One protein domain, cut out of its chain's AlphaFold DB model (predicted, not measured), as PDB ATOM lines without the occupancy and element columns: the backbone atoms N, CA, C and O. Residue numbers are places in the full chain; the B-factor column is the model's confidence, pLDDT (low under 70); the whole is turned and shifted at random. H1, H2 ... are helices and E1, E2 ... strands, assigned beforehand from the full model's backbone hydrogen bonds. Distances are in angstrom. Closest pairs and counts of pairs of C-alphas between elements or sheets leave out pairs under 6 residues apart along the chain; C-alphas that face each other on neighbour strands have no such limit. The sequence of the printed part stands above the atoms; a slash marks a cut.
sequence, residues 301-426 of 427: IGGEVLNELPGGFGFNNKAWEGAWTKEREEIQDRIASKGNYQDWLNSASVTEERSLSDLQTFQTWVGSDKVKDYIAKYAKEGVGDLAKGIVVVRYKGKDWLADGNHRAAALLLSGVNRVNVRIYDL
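What this domain is: This is residues 301 to 426 of the 427 residues of an uncharacterized protein of Desulfurellales bacterium (UniProt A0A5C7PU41). A small, strongly twisted sheet of four strands, curled like part of a barrel, has helices at both of its ends: H1 and H2 at one, and a cluster of H5, H3 and H4 at the other. A long unnamed stretch, residues 301 to 325, loops past the sheet from near H3 to H1. The printed part has 126 residues with five named helices and four strands, in the order H1 H2 E1 H3 H4 E2 E3 H5 E4; the class is mixed, helices and strands. The sheet is mixed too, in the order E1 E4 E2 E3. The whole is compact, with a radius of gyration of the C-alphas of 14.5 A and spans of 39 by 35 by 23 A.

How they stand to each other: H1, residues 326 to 337, is on the sheet of E1, residues 351 to 355, E4, residues 418 to 425, E2, residues 391 to 395, and E3, residues 398 to 403, at a height over the sheet of 9.9 A; this makes two layers, a helix on one face of a sheet. The closest C-alphas of H1 and E2, Ile 331 and Tyr 395, are 7.3 A apart. H2, residues 341 to 346, only grazes the sheet with residues 344 to 346. E1 and E4 are antiparallel, with N 354 and O 419 2.9 A apart. E4 bends by 61 degrees at residue 422 and is parallel to E2, with N 394 and O 424 2.7 A apart. E2 and E3 form an antiparallel hairpin, with N 393 and O 400 2.8 A apart. H3, residues 368 to 381, touches H5, residues 405 to 413, at a steep tilt of 65 degrees, the same way; their closest C-alphas, Val 371 and Ala 410, are 5.2 A apart. H4, residues 383 to 387, touches H5 at Leu 386 and Arg 407, whose C-alphas, the closest, are 6.4 A apart. In H1 to H5 every O i to N i+4 pair is within hydrogen-bond range.

Where its parts are: H1 begins at C-alpha 326 (28.781, -17.539, 123.875) and is 16.2 A long. H3 is 19.7 A and H5 12.3 A long. E1 is 13.0 A, E2 13.2 A, E3 15.4 A and E4 19.4 A long; E4 ends at C-alpha 425 (25.890, -26.984, 108.680).

The domain as a whole: The two C-alphas farthest apart, of Pro 310 and Gly 339, are 42.8 A apart. The printed part has no cut, and the link from E1 to H3, 12 residues, is long. Residues 301 to 324 are under 70 in pLDDT.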
ATOM      1  N   ILE A 301      28.764   1.543 107.574       48.69
ATOM      2  CA  ILE A 301      29.627   1.583 106.387       48.69
ATOM      3  C   ILE A 301      30.519   2.817 106.504       48.69
ATOM      4  O   ILE A 301      30.038   3.940 106.447       48.69
ATOM      5  N   GLY A 302      31.829   2.623 106.685       34.62
ATOM      6  CA  GLY A 302      32.774   3.750 106.748       34.62
ATOM      7  C   GLY A 302      32.543   4.735 107.905       34.62
ATOM      8  O   GLY A 302      32.936   5.887 107.791       34.62
ATOM      9  N   GLY A 303      31.909   4.298 108.999       36.50
ATOM     10  CA  GLY A 303      31.574   5.160 110.141       36.50
ATOM     11  C   GLY A 303      30.177   5.790 110.074       36.50
ATOM     12  O   GLY A 303      29.696   6.270 111.094       36.50
ATOM     13  N   GLU A 304      29.490   5.706 108.931       38.53
ATOM     14  CA  GLU A 304      28.114   6.181 108.763       38.53
ATOM     15  C   GLU A 304      27.098   5.044 108.963       38.53
ATOM     16  O   GLU A 304      27.286   3.904 108.520       38.53
ATOM     17  N   VAL A 305      26.018   5.355 109.678       47.94
ATOM     18  CA  VAL A 305      24.921   4.438 110.004       47.94
ATOM     19  C   VAL A 305      24.004   4.318 108.780       47.94
ATOM     20  O   VAL A 305      23.420   5.305 108.347       47.94
ATOM     21  N   LEU A 306      23.807   3.107 108.246       50.53
ATOM     22  CA  LEU A 306      22.987   2.837 107.043       50.53
ATOM     23  C   LEU A 306      21.498   3.245 107.119       50.53
ATOM     24  O   LEU A 306      20.775   3.117 106.130       50.53
ATOM     25  N   ASN A 307      21.025   3.725 108.269       48.25
ATOM     26  CA  ASN A 307      19.625   4.083 108.488       48.25
ATOM     27  C   ASN A 307      19.190   5.367 107.757       48.25
ATOM     28  O   ASN A 307      17.990   5.608 107.658       48.25
ATOM     29  N   GLU A 308      20.122   6.168 107.232       38.62
ATOM     30  CA  GLU A 308      19.803   7.439 106.560       38.62
ATOM     31  C   GLU A 308      19.538   7.312 105.049       38.62
ATOM     32  O   GLU A 308      19.137   8.280 104.404       38.62
ATOM     33  N   LEU A 309      19.692   6.118 104.463       40.72
ATOM     34  CA  LEU A 309      19.287   5.883 103.075       40.72
ATOM     35  C   LEU A 309      17.767   5.632 102.989       40.72
ATOM     36  O   LEU A 309      17.238   4.818 103.757       40.72
ATOM     37  N   PRO A 310      17.043   6.264 102.042       31.61
ATOM     38  CA  PRO A 310      15.611   6.044 101.862       31.61
ATOM     39  C   PRO A 310      15.351   4.574 101.494       31.61
ATOM     40  O   PRO A 310      15.625   4.144 100.377       31.61
ATOM     41  N   GLY A 311      14.854   3.787 102.456       41.44
ATOM     42  CA  GLY A 311      14.542   2.363 102.272       41.44
ATOM     43  C   GLY A 311      14.912   1.431 103.432       41.44
ATOM     44  O   GLY A 311      14.437   0.298 103.446       41.44
ATOM     45  N   GLY A 312      15.696   1.882 104.422       37.38
ATOM     46  CA  GLY A 312      16.004   1.105 105.632       37.38
ATOM     47  C   GLY A 312      16.617  -0.268 105.328       37.38
ATOM     48  O   GLY A 312      15.938  -1.296 105.413       37.38
ATOM     49  N   PHE A 313      17.903  -0.299 104.984       45.28
ATOM     50  CA  PHE A 313      18.655  -1.531 104.734       45.28
ATOM     51  C   PHE A 313      19.570  -1.833 105.925       45.28
ATOM     52  O   PHE A 313      20.393  -1.010 106.310       45.28
ATOM     53  N   GLY A 314      19.438  -3.019 106.514       44.81
ATOM     54  CA  GLY A 314      20.272  -3.452 107.633       44.81
ATOM     55  C   GLY A 314      20.236  -4.966 107.779       44.81
ATOM     56  O   GLY A 314      19.220  -5.592 107.473       44.81
ATOM     57  N   PHE A 315      21.348  -5.550 108.222       51.03
ATOM     58  CA  PHE A 315      21.360  -6.936 108.684       51.03
ATOM     59  C   PHE A 315      20.591  -7.025 110.005       51.03
ATOM     60  O   PHE A 315      20.679  -6.125 110.847       51.03
ATOM     61  N   ASN A 316      19.831  -8.102 110.201       45.72
ATOM     62  CA  ASN A 316      19.129  -8.333 111.455       45.72
ATOM     63  C   ASN A 316      20.147  -8.671 112.550       45.72
ATOM     64  O   ASN A 316      20.591  -9.807 112.668       45.72
ATOM     65  N   ASN A 317      20.532  -7.676 113.338       50.22
ATOM     66  CA  ASN A 317      21.506  -7.801 114.409       50.22
ATOM     67  C   ASN A 317      20.877  -7.324 115.723       50.22
ATOM     68  O   ASN A 317      21.285  -6.326 116.309       50.22
ATOM     69  N   LYS A 318      19.876  -8.068 116.215       45.38
ATOM     70  CA  LYS A 318      19.239  -7.833 117.529       45.38
ATOM     71  C   LYS A 318      20.216  -7.838 118.725       45.38
ATOM     72  O   LYS A 318      19.783  -7.584 119.840       45.38
ATOM     73  N   ALA A 319      21.505  -8.114 118.519       44.66
ATOM     74  CA  ALA A 319      22.537  -8.157 119.554       44.66
ATOM     75  C   ALA A 319      23.351  -6.851 119.692       44.66
ATOM     76  O   ALA A 319      24.401  -6.856 120.332       44.66
ATOM     77  N   TRP A 320      22.899  -5.737 119.099       43.84
ATOM     78  CA  TRP A 320      23.682  -4.493 119.002       43.84
ATOM     79  C   TRP A 320      24.073  -3.855 120.353       43.84
ATOM     80  O   TRP A 320      25.020  -3.079 120.391       43.84
ATOM     81  N   GLU A 321      23.436  -4.226 121.470       40.16
ATOM     82  CA  GLU A 321      23.736  -3.653 122.795       40.16
ATOM     83  C   GLU A 321      24.507  -4.565 123.768       40.16
ATOM     84  O   GLU A 321      24.781  -4.146 124.890       40.16
ATOM     85  N   GLY A 322      24.925  -5.785 123.409       41.94
ATOM     86  CA  GLY A 322      25.502  -6.656 124.439       41.94
ATOM     87  C   GLY A 322      26.320  -7.836 123.953       41.94
ATOM     88  O   GLY A 322      25.762  -8.831 123.510       41.94
ATOM     89  N   ALA A 323      27.629  -7.740 124.191       51.69
ATOM     90  CA  ALA A 323      28.594  -8.829 124.311       51.69
ATOM     91  C   ALA A 323      28.784  -9.759 123.098       51.69
ATOM     92  O   ALA A 323      27.874 -10.200 122.403       51.69
ATOM     93  N   TRP A 324      30.039 -10.148 122.896       68.12
ATOM     94  CA  TRP A 324      30.368 -11.359 122.161       68.12
ATOM     95  C   TRP A 324      29.590 -12.525 122.786       68.12
ATOM     96  O   TRP A 324      29.876 -12.928 123.913       68.12
ATOM     97  N   THR A 325      28.538 -13.003 122.121       83.31
ATOM     98  CA  THR A 325      27.694 -14.045 122.711       83.31
ATOM     99  C   THR A 325      28.475 -15.355 122.775       83.31
ATOM    100  O   THR A 325      29.278 -15.650 121.887       83.31
ATOM    101  N   LYS A 326      28.216 -16.179 123.799       87.25
ATOM    102  CA  LYS A 326      28.781 -17.539 123.875       87.25
ATOM    103  C   LYS A 326      28.487 -18.341 122.605       87.25
ATOM    104  O   LYS A 326      29.347 -19.061 122.127       87.25
ATOM    105  N   GLU A 327      27.306 -18.150 122.012       89.31
ATOM    106  CA  GLU A 327      26.924 -18.768 120.735       89.31
ATOM    107  C   GLU A 327      27.874 -18.361 119.594       89.31
ATOM    108  O   GLU A 327      28.323 -19.210 118.829       89.31
ATOM    109  N   ARG A 328      28.243 -17.078 119.499       87.88
ATOM    110  CA  ARG A 328      29.194 -16.594 118.492       87.88
ATOM    111  C   ARG A 328      30.605 -17.147 118.712       87.88
ATOM    112  O   ARG A 328      31.273 -17.488 117.737       87.88
ATOM    113  N   GLU A 329      31.050 -17.231 119.965       88.81
ATOM    114  CA  GLU A 329      32.330 -17.848 120.339       88.81
ATOM    115  C   GLU A 329      32.357 -19.341 119.986       88.81
ATOM    116  O   GLU A 329      33.278 -19.786 119.307       88.81
ATOM    117  N   GLU A 330      31.296 -20.082 120.325       92.69
ATOM    118  CA  GLU A 330      31.122 -21.499 119.975       92.69
ATOM    119  C   GLU A 330      31.222 -21.727 118.462       92.69
ATOM    120  O   GLU A 330      31.904 -22.655 118.018       92.69
ATOM    121  N   ILE A 331      30.572 -20.880 117.654       92.06
ATOM    122  CA  ILE A 331      30.652 -20.993 116.194       92.06
ATOM    123  C   ILE A 331      32.083 -20.739 115.713       92.06
ATOM    124  O   ILE A 331      32.599 -21.511 114.905       92.06
ATOM    125  N   GLN A 332      32.754 -19.695 116.209       89.81
ATOM    126  CA  GLN A 332      34.128 -19.402 115.801       89.81
ATOM    127  C   GLN A 332      35.117 -20.498 116.193       89.81
ATOM    128  O   GLN A 332      35.967 -20.857 115.378       89.81
ATOM    129  N   ASP A 333      34.987 -21.067 117.389       90.31
ATOM    130  CA  ASP A 333      35.812 -22.189 117.832       90.31
ATOM    131  C   ASP A 333      35.580 -23.425 116.958       90.31
ATOM    132  O   ASP A 333      36.536 -24.087 116.539       90.31
ATOM    133  N   ARG A 334      34.321 -23.708 116.595       92.00
ATOM    134  CA  ARG A 334      33.985 -24.788 115.657       92.00
ATOM    135  C   ARG A 334      34.592 -24.551 114.281       92.00
ATOM    136  O   ARG A 334      35.203 -25.474 113.747       92.00
ATOM    137  N   ILE A 335      34.494 -23.343 113.731       89.81
ATOM    138  CA  ILE A 335      35.130 -22.964 112.459       89.81
ATOM    139  C   ILE A 335      36.653 -23.150 112.547       89.81
ATOM    140  O   ILE A 335      37.251 -23.794 111.686       89.81
ATOM    141  N   ALA A 336      37.284 -22.648 113.612       87.56
ATOM    142  CA  ALA A 336      38.726 -22.753 113.828       87.56
ATOM    143  C   ALA A 336      39.200 -24.210 113.988       87.56
ATOM    144  O   ALA A 336      40.324 -24.542 113.611       87.56
ATOM    145  N   SER A 337      38.341 -25.098 114.502       90.50
ATOM    146  CA  SER A 337      38.641 -26.529 114.631       90.50
ATOM    147  C   SER A 337      38.718 -27.274 113.290       90.50
ATOM    148  O   SER A 337      39.288 -28.363 113.240       90.50
ATOM    149  N   LYS A 338      38.203 -26.705 112.188       87.50
ATOM    150  CA  LYS A 338      38.184 -27.347 110.856       87.50
ATOM    151  C   LYS A 338      39.524 -27.278 110.109       87.50
ATOM    152  O   LYS A 338      39.610 -27.718 108.966       87.50
ATOM    153  N   GLY A 339      40.586 -26.781 110.747       88.56
ATOM    154  CA  GLY A 339      41.928 -26.722 110.168       88.56
ATOM    155  C   GLY A 339      42.118 -25.496 109.276       88.56
ATOM    156  O   GLY A 339      42.012 -24.365 109.750       88.56
ATOM    157  N   ASN A 340      42.456 -25.697 107.998       89.56
ATOM    158  CA  ASN A 340      42.613 -24.580 107.068       89.56
ATOM    159  C   ASN A 340      41.240 -23.980 106.741       89.56
ATOM    160  O   ASN A 340      40.464 -24.555 105.982       89.56
ATOM    161  N   TYR A 341      40.972 -22.800 107.302       82.44
ATOM    162  CA  TYR A 341      39.732 -22.056 107.105       82.44
ATOM    163  C   TYR A 341      39.371 -21.878 105.627       82.44
ATOM    164  O   TYR A 341      38.215 -22.055 105.268       82.44
ATOM    165  N   GLN A 342      40.344 -21.589 104.758       81.75
ATOM    166  CA  GLN A 342      40.068 -21.348 103.342       81.75
ATOM    167  C   GLN A 342      39.706 -22.636 102.597       81.75
ATOM    168  O   GLN A 342      38.785 -22.627 101.783       81.75
ATOM    169  N   ASP A 343      40.400 -23.738 102.885       85.06
ATOM    170  CA  ASP A 343      40.087 -25.042 102.287       85.06
ATOM    171  C   ASP A 343      38.711 -25.513 102.756       85.06
ATOM    172  O   ASP A 343      37.904 -25.988 101.957       85.06
ATOM    173  N   TRP A 344      38.417 -25.300 104.042       85.56
ATOM    174  CA  TRP A 344      37.103 -25.556 104.598       85.56
ATOM    175  C   TRP A 344      36.036 -24.701 103.916       85.56
ATOM    176  O   TRP A 344      35.088 -25.287 103.423       85.56
ATOM    177  N   LEU A 345      36.217 -23.380 103.763       80.75
ATOM    178  CA  LEU A 345      35.309 -22.476 103.024       80.75
ATOM    179  C   LEU A 345      35.155 -22.807 101.528       80.75
ATOM    180  O   LEU A 345      34.216 -22.341 100.878       80.75
ATOM    181  N   ASN A 346      36.069 -23.586 100.956       82.88
ATOM    182  CA  ASN A 346      35.982 -24.032  99.570       82.88
ATOM    183  C   ASN A 346      35.309 -25.403  99.426       82.88
ATOM    184  O   ASN A 346      34.931 -25.761  98.314       82.88
ATOM    185  N   SER A 347      35.133 -26.158 100.516       83.00
ATOM    186  CA  SER A 347      34.551 -27.504 100.473       83.00
ATOM    187  C   SER A 347      33.018 -27.555 100.491       83.00
ATOM    188  O   SER A 347      32.458 -28.632 100.294       83.00
ATOM    189  N   ALA A 348      32.314 -26.431 100.681       77.94
ATOM    190  CA  ALA A 348      30.856 -26.384 100.608       77.94
ATOM    191  C   ALA A 348      30.424 -26.630  99.178       77.94
ATOM    192  O   ALA A 348      30.691 -25.835  98.273       77.94
ATOM    193  N   SER A 349      29.688 -27.716  99.013       72.75
ATOM    194  CA  SER A 349      29.020 -28.078  97.775       72.75
ATOM    195  C   SER A 349      27.562 -27.626  97.748       72.75
ATOM    196  O   SER A 349      26.985 -27.508  96.668       72.75
ATOM    197  N   VAL A 350      26.959 -27.350  98.910       85.38
ATOM    198  CA  VAL A 350      25.543 -26.986  98.996       85.38
ATOM    199  C   VAL A 350      25.391 -25.485  98.803       85.38
ATOM    200  O   VAL A 350      25.927 -24.674  99.560       85.38
ATOM    201  N   THR A 351      24.653 -25.129  97.758       92.62
ATOM    202  CA  THR A 351      24.209 -23.764  97.512       92.62
ATOM    203  C   THR A 351      22.712 -23.702  97.764       92.62
ATOM    204  O   THR A 351      21.965 -24.479  97.173       92.62
ATOM    205  N   GLU A 352      22.274 -22.785  98.618       95.00
ATOM    206  CA  GLU A 352      20.854 -22.534  98.861       95.00
ATOM    207  C   GLU A 352      20.542 -21.054  98.655       95.00
ATOM    208  O   GLU A 352      21.366 -20.184  98.944       95.00
ATOM    209  N   GLU A 353      19.333 -20.748  98.195       96.31
ATOM    210  CA  GLU A 353      18.868 -19.368  98.155       96.31
ATOM    211  C   GLU A 353      18.531 -18.890  99.574       96.31
ATOM    212  O   GLU A 353      17.820 -19.565 100.328       96.31
ATOM    213  N   ARG A 354      19.039 -17.713  99.948       95.94
ATOM    214  CA  ARG A 354      18.779 -17.080 101.243       95.94
ATOM    215  C   ARG A 354      18.480 -15.602 101.108       95.94
ATOM    216  O   ARG A 354      19.018 -14.926 100.232       95.94
ATOM    217  N   SER A 355      17.629 -15.113 102.008       96.25
ATOM    218  CA  SER A 355      17.420 -13.681 102.179       96.25
ATOM    219  C   SER A 355      18.619 -13.076 102.901       96.25
ATOM    220  O   SER A 355      18.984 -13.527 103.986       96.25
ATOM    221  N   LEU A 356      19.220 -12.037 102.327       95.12
ATOM    222  CA  LEU A 356      20.347 -11.332 102.935       95.12
ATOM    223  C   LEU A 356      19.955 -10.619 104.236       95.12
ATOM    224  O   LEU A 356      20.803 -10.450 105.106       95.12
ATOM    225  N   SER A 357      18.681 -10.241 104.397       90.94
ATOM    226  CA  SER A 357      18.165  -9.632 105.633       90.94
ATOM    227  C   SER A 357      18.133 -10.589 106.823       90.94
ATOM    228  O   SER A 357      18.141 -10.135 107.967       90.94
ATOM    229  N   ASP A 358      18.074 -11.896 106.559       93.75
ATOM    230  CA  ASP A 358      17.867 -12.923 107.585       93.75
ATOM    231  C   ASP A 358      19.200 -13.451 108.133       93.75
ATOM    232  O   ASP A 358      19.238 -14.093 109.183       93.75
ATOM    233  N   LEU A 359      20.305 -13.146 107.443       95.12
ATOM    234  CA  LEU A 359      21.646 -13.555 107.837       95.12
ATOM    235  C   LEU A 359      22.129 -12.761 109.057       95.12
ATOM    236  O   LEU A 359      22.101 -11.530 109.077       95.12
ATOM    237  N   GLN A 360      22.636 -13.483 110.055       94.56
ATOM    238  CA  GLN A 360      23.385 -12.917 111.178       94.56
ATOM    239  C   GLN A 360      24.827 -12.631 110.751       94.56
ATOM    240  O   GLN A 360      25.376 -13.376 109.946       94.56
ATOM    241  N   THR A 361      25.492 -11.612 111.297       92.44
ATOM    242  CA  THR A 361      26.892 -11.312 110.942       92.44
ATOM    243  C   THR A 361      27.838 -11.575 112.124       92.44
ATOM    244  O   THR A 361      27.641 -11.094 113.242       92.44
ATOM    245  N   PHE A 362      28.930 -12.315 111.889       87.81
ATOM    246  CA  PHE A 362      30.201 -11.984 112.561       87.81
ATOM    247  C   PHE A 362      30.662 -10.658 111.945       87.81
ATOM    248  O   PHE A 362      30.176 -10.325 110.902       87.81
ATOM    249  N   GLN A 363      31.629  -9.895 112.422       87.38
ATOM    250  CA  GLN A 363      31.882  -8.532 111.891       87.38
ATOM    251  C   GLN A 363      30.729  -7.548 112.159       87.38
ATOM    252  O   GLN A 363      29.556  -7.746 111.851       87.38
ATOM    253  N   THR A 364      31.121  -6.448 112.780       84.88
ATOM    254  CA  THR A 364      30.270  -5.301 113.099       84.88
ATOM    255  C   THR A 364      30.481  -4.153 112.114       84.88
ATOM    256  O   THR A 364      29.762  -3.163 112.165       84.88
ATOM    257  N   TRP A 365      31.465  -4.279 111.221       87.75
ATOM    258  CA  TRP A 365      31.888  -3.233 110.303       87.75
ATOM    259  C   TRP A 365      32.356  -3.829 108.979       87.75
ATOM    260  O   TRP A 365      32.979  -4.894 108.953       87.75
ATOM    261  N   VAL A 366      32.088  -3.104 107.894       91.25
ATOM    262  CA  VAL A 366      32.617  -3.365 106.552       91.25
ATOM    263  C   VAL A 366      33.201  -2.073 105.976       91.25
ATOM    264  O   VAL A 366      32.660  -0.983 106.172       91.25
ATOM    265  N   GLY A 367      34.306  -2.191 105.242       88.38
ATOM    266  CA  GLY A 367      34.968  -1.056 104.605       88.38
ATOM    267  C   GLY A 367      34.146  -0.496 103.451       88.38
ATOM    268  O   GLY A 367      33.816  -1.221 102.509       88.38
ATOM    269  N   SER A 368      33.844   0.801 103.498       90.31
ATOM    270  CA  SER A 368      33.010   1.489 102.506       90.31
ATOM    271  C   SER A 368      33.582   1.422 101.093       90.31
ATOM    272  O   SER A 368      32.842   1.142 100.151       90.31
ATOM    273  N   ASP A 369      34.895   1.583 100.936       85.38
ATOM    274  CA  ASP A 369      35.546   1.524  99.625       85.38
ATOM    275  C   ASP A 369      35.422   0.138  98.988       85.38
ATOM    276  O   ASP A 369      35.088   0.016  97.812       85.38
ATOM    277  N   LYS A 370      35.558  -0.931  99.784       91.31
ATOM    278  CA  LYS A 370      35.354  -2.302  99.296       91.31
ATOM    279  C   LYS A 370      33.906  -2.587  98.924       91.31
ATOM    280  O   LYS A 370      33.659  -3.319  97.968       91.31
ATOM    281  N   VAL A 371      32.949  -2.023  99.657       94.56
ATOM    282  CA  VAL A 371      31.530  -2.120  99.289       94.56
ATOM    283  C   VAL A 371      31.280  -1.404  97.957       94.56
ATOM    284  O   VAL A 371      30.676  -1.998  97.068       94.56
ATOM    285  N   LYS A 372      31.810  -0.186  97.771       92.06
ATOM    286  CA  LYS A 372      31.711   0.568  96.505       92.06
ATOM    287  C   LYS A 372      32.333  -0.192  95.332       92.06
ATOM    288  O   LYS A 372      31.700  -0.291  94.281       92.06
ATOM    289  N   ASP A 373      33.509  -0.789  95.525       92.94
ATOM    290  CA  ASP A 373      34.160  -1.637  94.518       92.94
ATOM    291  C   ASP A 373      33.244  -2.795  94.090       92.94
ATOM    292  O   ASP A 373      33.103  -3.083  92.898       92.94
ATOM    293  N   TYR A 374      32.583  -3.457  95.048       95.88
ATOM    294  CA  TYR A 374      31.660  -4.551  94.748       95.88
ATOM    295  C   TYR A 374      30.356  -4.090  94.095       95.88
ATOM    296  O   TYR A 374      29.860  -4.807  93.232       95.88
ATOM    297  N   ILE A 375      29.831  -2.907  94.430       94.56
ATOM    298  CA  ILE A 375      28.681  -2.309  93.727       94.56
ATOM    299  C   ILE A 375      29.052  -2.005  92.268       94.56
ATOM    300  O   ILE A 375      28.311  -2.347  91.348       94.56
ATOM    301  N   ALA A 376      30.229  -1.425  92.024       92.44
ATOM    302  CA  ALA A 376      30.705  -1.170  90.665       92.44
ATOM    303  C   ALA A 376      30.903  -2.479  89.881       92.44
ATOM    304  O   ALA A 376      30.518  -2.586  88.715       92.44
ATOM    305  N   LYS A 377      31.455  -3.507  90.537       92.75
ATOM    306  CA  LYS A 377      31.586  -4.851  89.965       92.75
ATOM    307  C   LYS A 377      30.222  -5.476  89.657       92.75
ATOM    308  O   LYS A 377      30.060  -6.076  88.599       92.75
ATOM    309  N   TYR A 378      29.240  -5.287  90.537       90.94
ATOM    310  CA  TYR A 378      27.867  -5.766  90.372       90.94
ATOM    311  C   TYR A 378      27.210  -5.192  89.125       90.94
ATOM    312  O   TYR A 378      26.673  -5.946  88.317       90.94
ATOM    313  N   ALA A 379      27.328  -3.880  88.923       89.12
ATOM    314  CA  ALA A 379      26.792  -3.215  87.741       89.12
ATOM    315  C   ALA A 379      27.367  -3.774  86.425       89.12
ATOM    316  O   ALA A 379      26.711  -3.710  85.389       89.12
ATOM    317  N   LYS A 380      28.587  -4.332  86.461       92.88
ATOM    318  CA  LYS A 380      29.273  -4.891  85.291       92.88
ATOM    319  C   LYS A 380      29.010  -6.385  85.076       92.88
ATOM    320  O   LYS A 380      28.870  -6.810  83.934       92.88
ATOM    321  N   GLU A 381      29.016  -7.179  86.144       90.88
ATOM    322  CA  GLU A 381      29.043  -8.652  86.079       90.88
ATOM    323  C   GLU A 381      27.715  -9.309  86.506       90.88
ATOM    324  O   GLU A 381      27.497 -10.494  86.256       90.88
ATOM    325  N   GLY A 382      26.800  -8.556  87.123       90.56
ATOM    326  CA  GLY A 382      25.523  -9.060  87.630       90.56
ATOM    327  C   GLY A 382      25.624  -9.813  88.967       90.56
ATOM    328  O   GLY A 382      26.675  -9.888  89.604       90.56
ATOM    329  N   VAL A 383      24.490 -10.362  89.431       86.94
ATOM    330  CA  VAL A 383      24.355 -10.962  90.782       86.94
ATOM    331  C   VAL A 383      25.202 -12.229  90.939       86.94
ATOM    332  O   VAL A 383      25.805 -12.451  91.991       86.94
ATOM    333  N   GLY A 384      25.228 -13.078  89.907       83.81
ATOM    334  CA  GLY A 384      25.709 -14.458  90.012       83.81
ATOM    335  C   GLY A 384      27.164 -14.573  90.463       83.81
ATOM    336  O   GLY A 384      27.472 -15.378  91.342       83.81
ATOM    337  N   ASP A 385      28.055 -13.745  89.918       83.12
ATOM    338  CA  ASP A 385      29.483 -13.818  90.240       83.12
ATOM    339  C   ASP A 385      29.831 -13.219  91.604       83.12
ATOM    340  O   ASP A 385      30.751 -13.695  92.276       83.12
ATOM    341  N   LEU A 386      29.063 -12.235  92.073       83.81
ATOM    342  CA  LEU A 386      29.208 -11.712  93.430       83.81
ATOM    343  C   LEU A 386      28.696 -12.686  94.488       83.81
ATOM    344  O   LEU A 386      29.339 -12.839  95.529       83.81
ATOM    345  N   ALA A 387      27.588 -13.377  94.217       85.31
ATOM    346  CA  ALA A 387      26.980 -14.307  95.165       85.31
ATOM    347  C   ALA A 387      27.883 -15.515  95.485       85.31
ATOM    348  O   ALA A 387      27.927 -15.960  96.630       85.31
ATOM    349  N   LYS A 388      28.705 -15.983  94.529       86.94
ATOM    350  CA  LYS A 388      29.655 -17.106  94.723       86.94
ATOM    351  C   LYS A 388      30.601 -16.910  95.914       86.94
ATOM    352  O   LYS A 388      31.068 -17.875  96.520       86.94
ATOM    353  N   GLY A 389      30.899 -15.659  96.255       87.56
ATOM    354  CA  GLY A 389      31.779 -15.300  97.360       87.56
ATOM    355  C   GLY A 389      31.091 -15.156  98.719       87.56
ATOM    356  O   GLY A 389      31.749 -14.672  99.635       87.56
ATOM    357  N   ILE A 390      29.802 -15.480  98.841       94.62
ATOM    358  CA  ILE A 390      29.056 -15.394 100.099       94.62
ATOM    359  C   ILE A 390      28.966 -16.788 100.713       94.62
ATOM    360  O   ILE A 390      28.466 -17.728 100.087       94.62
ATOM    361  N   VAL A 391      29.474 -16.907 101.939       95.00
ATOM    362  CA  VAL A 391      29.480 -18.157 102.696       95.00
ATOM    363  C   VAL A 391      28.714 -17.978 103.993       95.00
ATOM    364  O   VAL A 391      28.995 -17.077 104.785       95.00
ATOM    365  N   VAL A 392      27.766 -18.877 104.211       95.62
ATOM    366  CA  VAL A 392      26.889 -18.924 105.368       95.62
ATOM    367  C   VAL A 392      27.153 -20.201 106.152       95.62
ATOM    368  O   VAL A 392      27.426 -21.266 105.605       95.62
ATOM    369  N   VAL A 393      27.080 -20.078 107.465       95.19
ATOM    370  CA  VAL A 393      27.211 -21.153 108.431       95.19
ATOM    371  C   VAL A 393      25.885 -21.293 109.153       95.19
ATOM    372  O   VAL A 393      25.441 -20.352 109.806       95.19
ATOM    373  N   ARG A 394      25.266 -22.465 109.058       95.88
ATOM    374  CA  ARG A 394      24.075 -22.804 109.818       95.88
ATOM    375  C   ARG A 394      24.470 -23.431 111.143       95.88
ATOM    376  O   ARG A 394      25.199 -24.418 111.187       95.88
ATOM    377  N   TYR A 395      23.979 -22.861 112.233       95.38
ATOM    378  CA  TYR A 395      24.216 -23.368 113.576       95.38
ATOM    379  C   TYR A 395      22.975 -23.164 114.437       95.38
ATOM    380  O   TYR A 395      22.460 -22.047 114.514       95.38
ATOM    381  N   LYS A 396      22.487 -24.243 115.068       94.56
ATOM    382  CA  LYS A 396      21.277 -24.231 115.912       94.56
ATOM    383  C   LYS A 396      20.079 -23.574 115.195       94.56
ATOM    384  O   LYS A 396      19.386 -22.731 115.762       94.56
ATOM    385  N   GLY A 397      19.887 -23.914 113.918       94.25
ATOM    386  CA  GLY A 397      18.810 -23.382 113.074       94.25
ATOM    387  C   GLY A 397      18.943 -21.912 112.646       94.25
ATOM    388  O   GLY A 397      18.006 -21.379 112.056       94.25
ATOM    389  N   LYS A 398      20.070 -21.242 112.920       95.25
ATOM    390  CA  LYS A 398      20.339 -19.861 112.484       95.25
ATOM    391  C   LYS A 398      21.437 -19.823 111.433       95.25
ATOM    392  O   LYS A 398      22.432 -20.531 111.560       95.25
ATOM    393  N   ASP A 399      21.289 -18.930 110.462       96.12
ATOM    394  CA  ASP A 399      22.246 -18.730 109.378       96.12
ATOM    395  C   ASP A 399      23.146 -17.511 109.666       96.12
ATOM    396  O   ASP A 399      22.674 -16.384 109.835       96.12
ATOM    397  N   TRP A 400      24.458 -17.744 109.719       95.81
ATOM    398  CA  TRP A 400      25.486 -16.753 110.031       95.81
ATOM    399  C   TRP A 400      26.417 -16.525 108.840       95.81
ATOM    400  O   TRP A 400      27.018 -17.457 108.318       95.81
ATOM    401  N   LEU A 401      26.594 -15.276 108.432       95.56
ATOM    402  CA  LEU A 401      27.473 -14.853 107.352       95.56
ATOM    403  C   LEU A 401      28.944 -14.954 107.779       95.56
ATOM    404  O   LEU A 401      29.481 -14.060 108.434       95.56
ATOM    405  N   ALA A 402      29.587 -16.062 107.412       94.00
ATOM    406  CA  ALA A 402      30.967 -16.381 107.768       94.00
ATOM    407  C   ALA A 402      31.991 -15.666 106.878       94.00
ATOM    408  O   ALA A 402      33.021 -15.221 107.383       94.00
ATOM    409  N   ASP A 403      31.701 -15.530 105.581       94.38
ATOM    410  CA  ASP A 403      32.519 -14.774 104.628       94.38
ATOM    411  C   ASP A 403      31.637 -14.060 103.591       94.38
ATOM    412  O   ASP A 403      30.502 -14.455 103.322       94.38
ATOM    413  N   GLY A 404      32.165 -12.992 102.995       95.38
ATOM    414  CA  GLY A 404      31.467 -12.205 101.982       95.38
ATOM    415  C   GLY A 404      30.661 -11.024 102.525       95.38
ATOM    416  O   GLY A 404      29.838 -10.494 101.783       95.38
ATOM    417  N   ASN A 405      30.923 -10.554 103.753       95.94
ATOM    418  CA  ASN A 405      30.238  -9.403 104.377       95.94
ATOM    419  C   ASN A 405      30.144  -8.169 103.457       95.94
ATOM    420  O   ASN A 405      29.059  -7.634 103.241       95.94
ATOM    421  N   HIS A 406      31.253  -7.770 102.823       96.00
ATOM    422  CA  HIS A 406      31.272  -6.645 101.877       96.00
ATOM    423  C   HIS A 406      30.398  -6.887 100.632       96.00
ATOM    424  O   HIS A 406      29.769  -5.956 100.136       96.00
ATOM    425  N   ARG A 407      30.343  -8.129 100.126       96.06
ATOM    426  CA  ARG A 407      29.533  -8.495  98.950       96.06
ATOM    427  C   ARG A 407      28.051  -8.517  99.296       96.06
ATOM    428  O   ARG A 407      27.253  -7.973  98.546       96.06
ATOM    429  N   ALA A 408      27.696  -9.103 100.438       96.00
ATOM    430  CA  ALA A 408      26.327  -9.111 100.938       96.00
ATOM    431  C   ALA A 408      25.817  -7.678 101.172       96.00
ATOM    432  O   ALA A 408      24.724  -7.342 100.725       96.00
ATOM    433  N   ALA A 409      26.638  -6.807 101.771       95.25
ATOM    434  CA  ALA A 409      26.319  -5.388 101.928       95.25
ATOM    435  C   ALA A 409      26.139  -4.676 100.574       95.25
ATOM    436  O   ALA A 409      25.161  -3.956 100.387       95.25
ATOM    437  N   ALA A 410      27.037  -4.910  99.609       95.38
ATOM    438  CA  ALA A 410      26.931  -4.350  98.261       95.38
ATOM    439  C   ALA A 410      25.657  -4.803  97.525       95.38
ATOM    440  O   ALA A 410      25.011  -3.991  96.865       95.38
ATOM    441  N   LEU A 411      25.274  -6.078  97.655       95.50
ATOM    442  CA  LEU A 411      24.060  -6.632  97.049       95.50
ATOM    443  C   LEU A 411      22.792  -6.046  97.684       95.50
ATOM    444  O   LEU A 411      21.922  -5.590  96.944       95.50
ATOM    445  N   LEU A 412      22.730  -5.959  99.019       94.75
ATOM    446  CA  LEU A 412      21.629  -5.295  99.729       94.75
ATOM    447  C   LEU A 412      21.461  -3.839  99.279       94.75
ATOM    448  O   LEU A 412      20.358  -3.424  98.934       94.75
ATOM    449  N   LEU A 413      22.561  -3.082  99.219       93.75
ATOM    450  CA  LEU A 413      22.565  -1.694  98.740       93.75
ATOM    451  C   LEU A 413      22.167  -1.550  97.269       93.75
ATOM    452  O   LEU A 413      21.666  -0.505  96.867       93.75
ATOM    453  N   SER A 414      22.371  -2.599  96.477       94.00
ATOM    454  CA  SER A 414      21.953  -2.654  95.074       94.00
ATOM    455  C   SER A 414      20.508  -3.145  94.904       94.00
ATOM    456  O   SER A 414      20.088  -3.427  93.785       94.00
ATOM    457  N   GLY A 415      19.744  -3.286  95.997       94.81
ATOM    458  CA  GLY A 415      18.348  -3.735  95.983       94.81
ATOM    459  C   GLY A 415      18.160  -5.250  95.843       94.81
ATOM    460  O   GLY A 415      17.037  -5.717  95.651       94.81
ATOM    461  N   VAL A 416      19.232  -6.040  95.937       95.31
ATOM    462  CA  VAL A 416      19.170  -7.503  95.866       95.31
ATOM    463  C   VAL A 416      18.937  -8.060  97.266       95.31
ATOM    464  O   VAL A 416      19.814  -7.996  98.123       95.31
ATOM    465  N   ASN A 417      17.764  -8.652  97.490       94.69
ATOM    466  CA  ASN A 417      17.386  -9.172  98.808       94.69
ATOM    467  C   ASN A 417      17.630 -10.674  98.975       94.69
ATOM    468  O   ASN A 417      17.754 -11.135 100.103       94.69
ATOM    469  N   ARG A 418      17.697 -11.447  97.884       96.06
ATOM    470  CA  ARG A 418      17.882 -12.906  97.914       96.06
ATOM    471  C   ARG A 418      19.039 -13.310  97.020       96.06
ATOM    472  O   ARG A 418      19.159 -12.801  95.907       96.06
ATOM    473  N   VAL A 419      19.891 -14.207  97.506       96.00
ATOM    474  CA  VAL A 419      21.051 -14.694  96.754       96.00
ATOM    475  C   VAL A 419      21.300 -16.166  97.054       96.00
ATOM    476  O   VAL A 419      21.019 -16.649  98.149       96.00
ATOM    477  N   ASN A 420      21.867 -16.870  96.083       95.50
ATOM    478  CA  ASN A 420      22.392 -18.212  96.278       95.50
ATOM    479  C   ASN A 420      23.698 -18.137  97.079       95.50
ATOM    480  O   ASN A 420      24.684 -17.577  96.599       95.50
ATOM    481  N   VAL A 421      23.694 -18.679  98.295       95.19
ATOM    482  CA  VAL A 421      24.838 -18.701  99.214       95.19
ATOM    483  C   VAL A 421      25.356 -20.120  99.386       95.19
ATOM    484  O   VAL A 421      24.587 -21.079  99.333       95.19
ATOM    485  N   ARG A 422      26.659 -20.265  99.633       94.62
ATOM    486  CA  ARG A 422      27.237 -21.550 100.045       94.62
ATOM    487  C   ARG A 422      26.975 -21.759 101.531       94.62
ATOM    488  O   ARG A 422      27.337 -20.884 102.314       94.62
ATOM    489  N   ILE A 423      26.359 -22.879 101.909       94.50
ATOM    490  CA  ILE A 423      25.978 -23.160 103.301       94.50
ATOM    491  C   ILE A 423      26.822 -24.289 103.894       94.50
ATOM    492  O   ILE A 423      27.074 -25.303 103.246       94.50
ATOM    493  N   TYR A 424      27.223 -24.102 105.151       93.12
ATOM    494  CA  TYR A 424      27.835 -25.116 106.002       93.12
ATOM    495  C   TYR A 424      26.991 -25.364 107.239       93.12
ATOM    496  O   TYR A 424      26.860 -24.469 108.070       93.12
ATOM    497  N   ASP A 425      26.506 -26.585 107.418       93.62
ATOM    498  CA  ASP A 425      25.890 -26.984 108.680       93.62
ATOM    499  C   ASP A 425      26.983 -27.313 109.719       93.62
ATOM    500  O   ASP A 425      27.896 -28.106 109.471       93.62
ATOM    501  N   LEU A 426      26.920 -26.655 110.881       90.56
ATOM    502  CA  LEU A 426      27.852 -26.813 112.008       90.56
ATOM    503  C   LEU A 426      27.244 -27.536 113.218       90.56
ATOM    504  O   LEU A 426      27.833 -27.467 114.305       90.56
TER     505      LEU A 426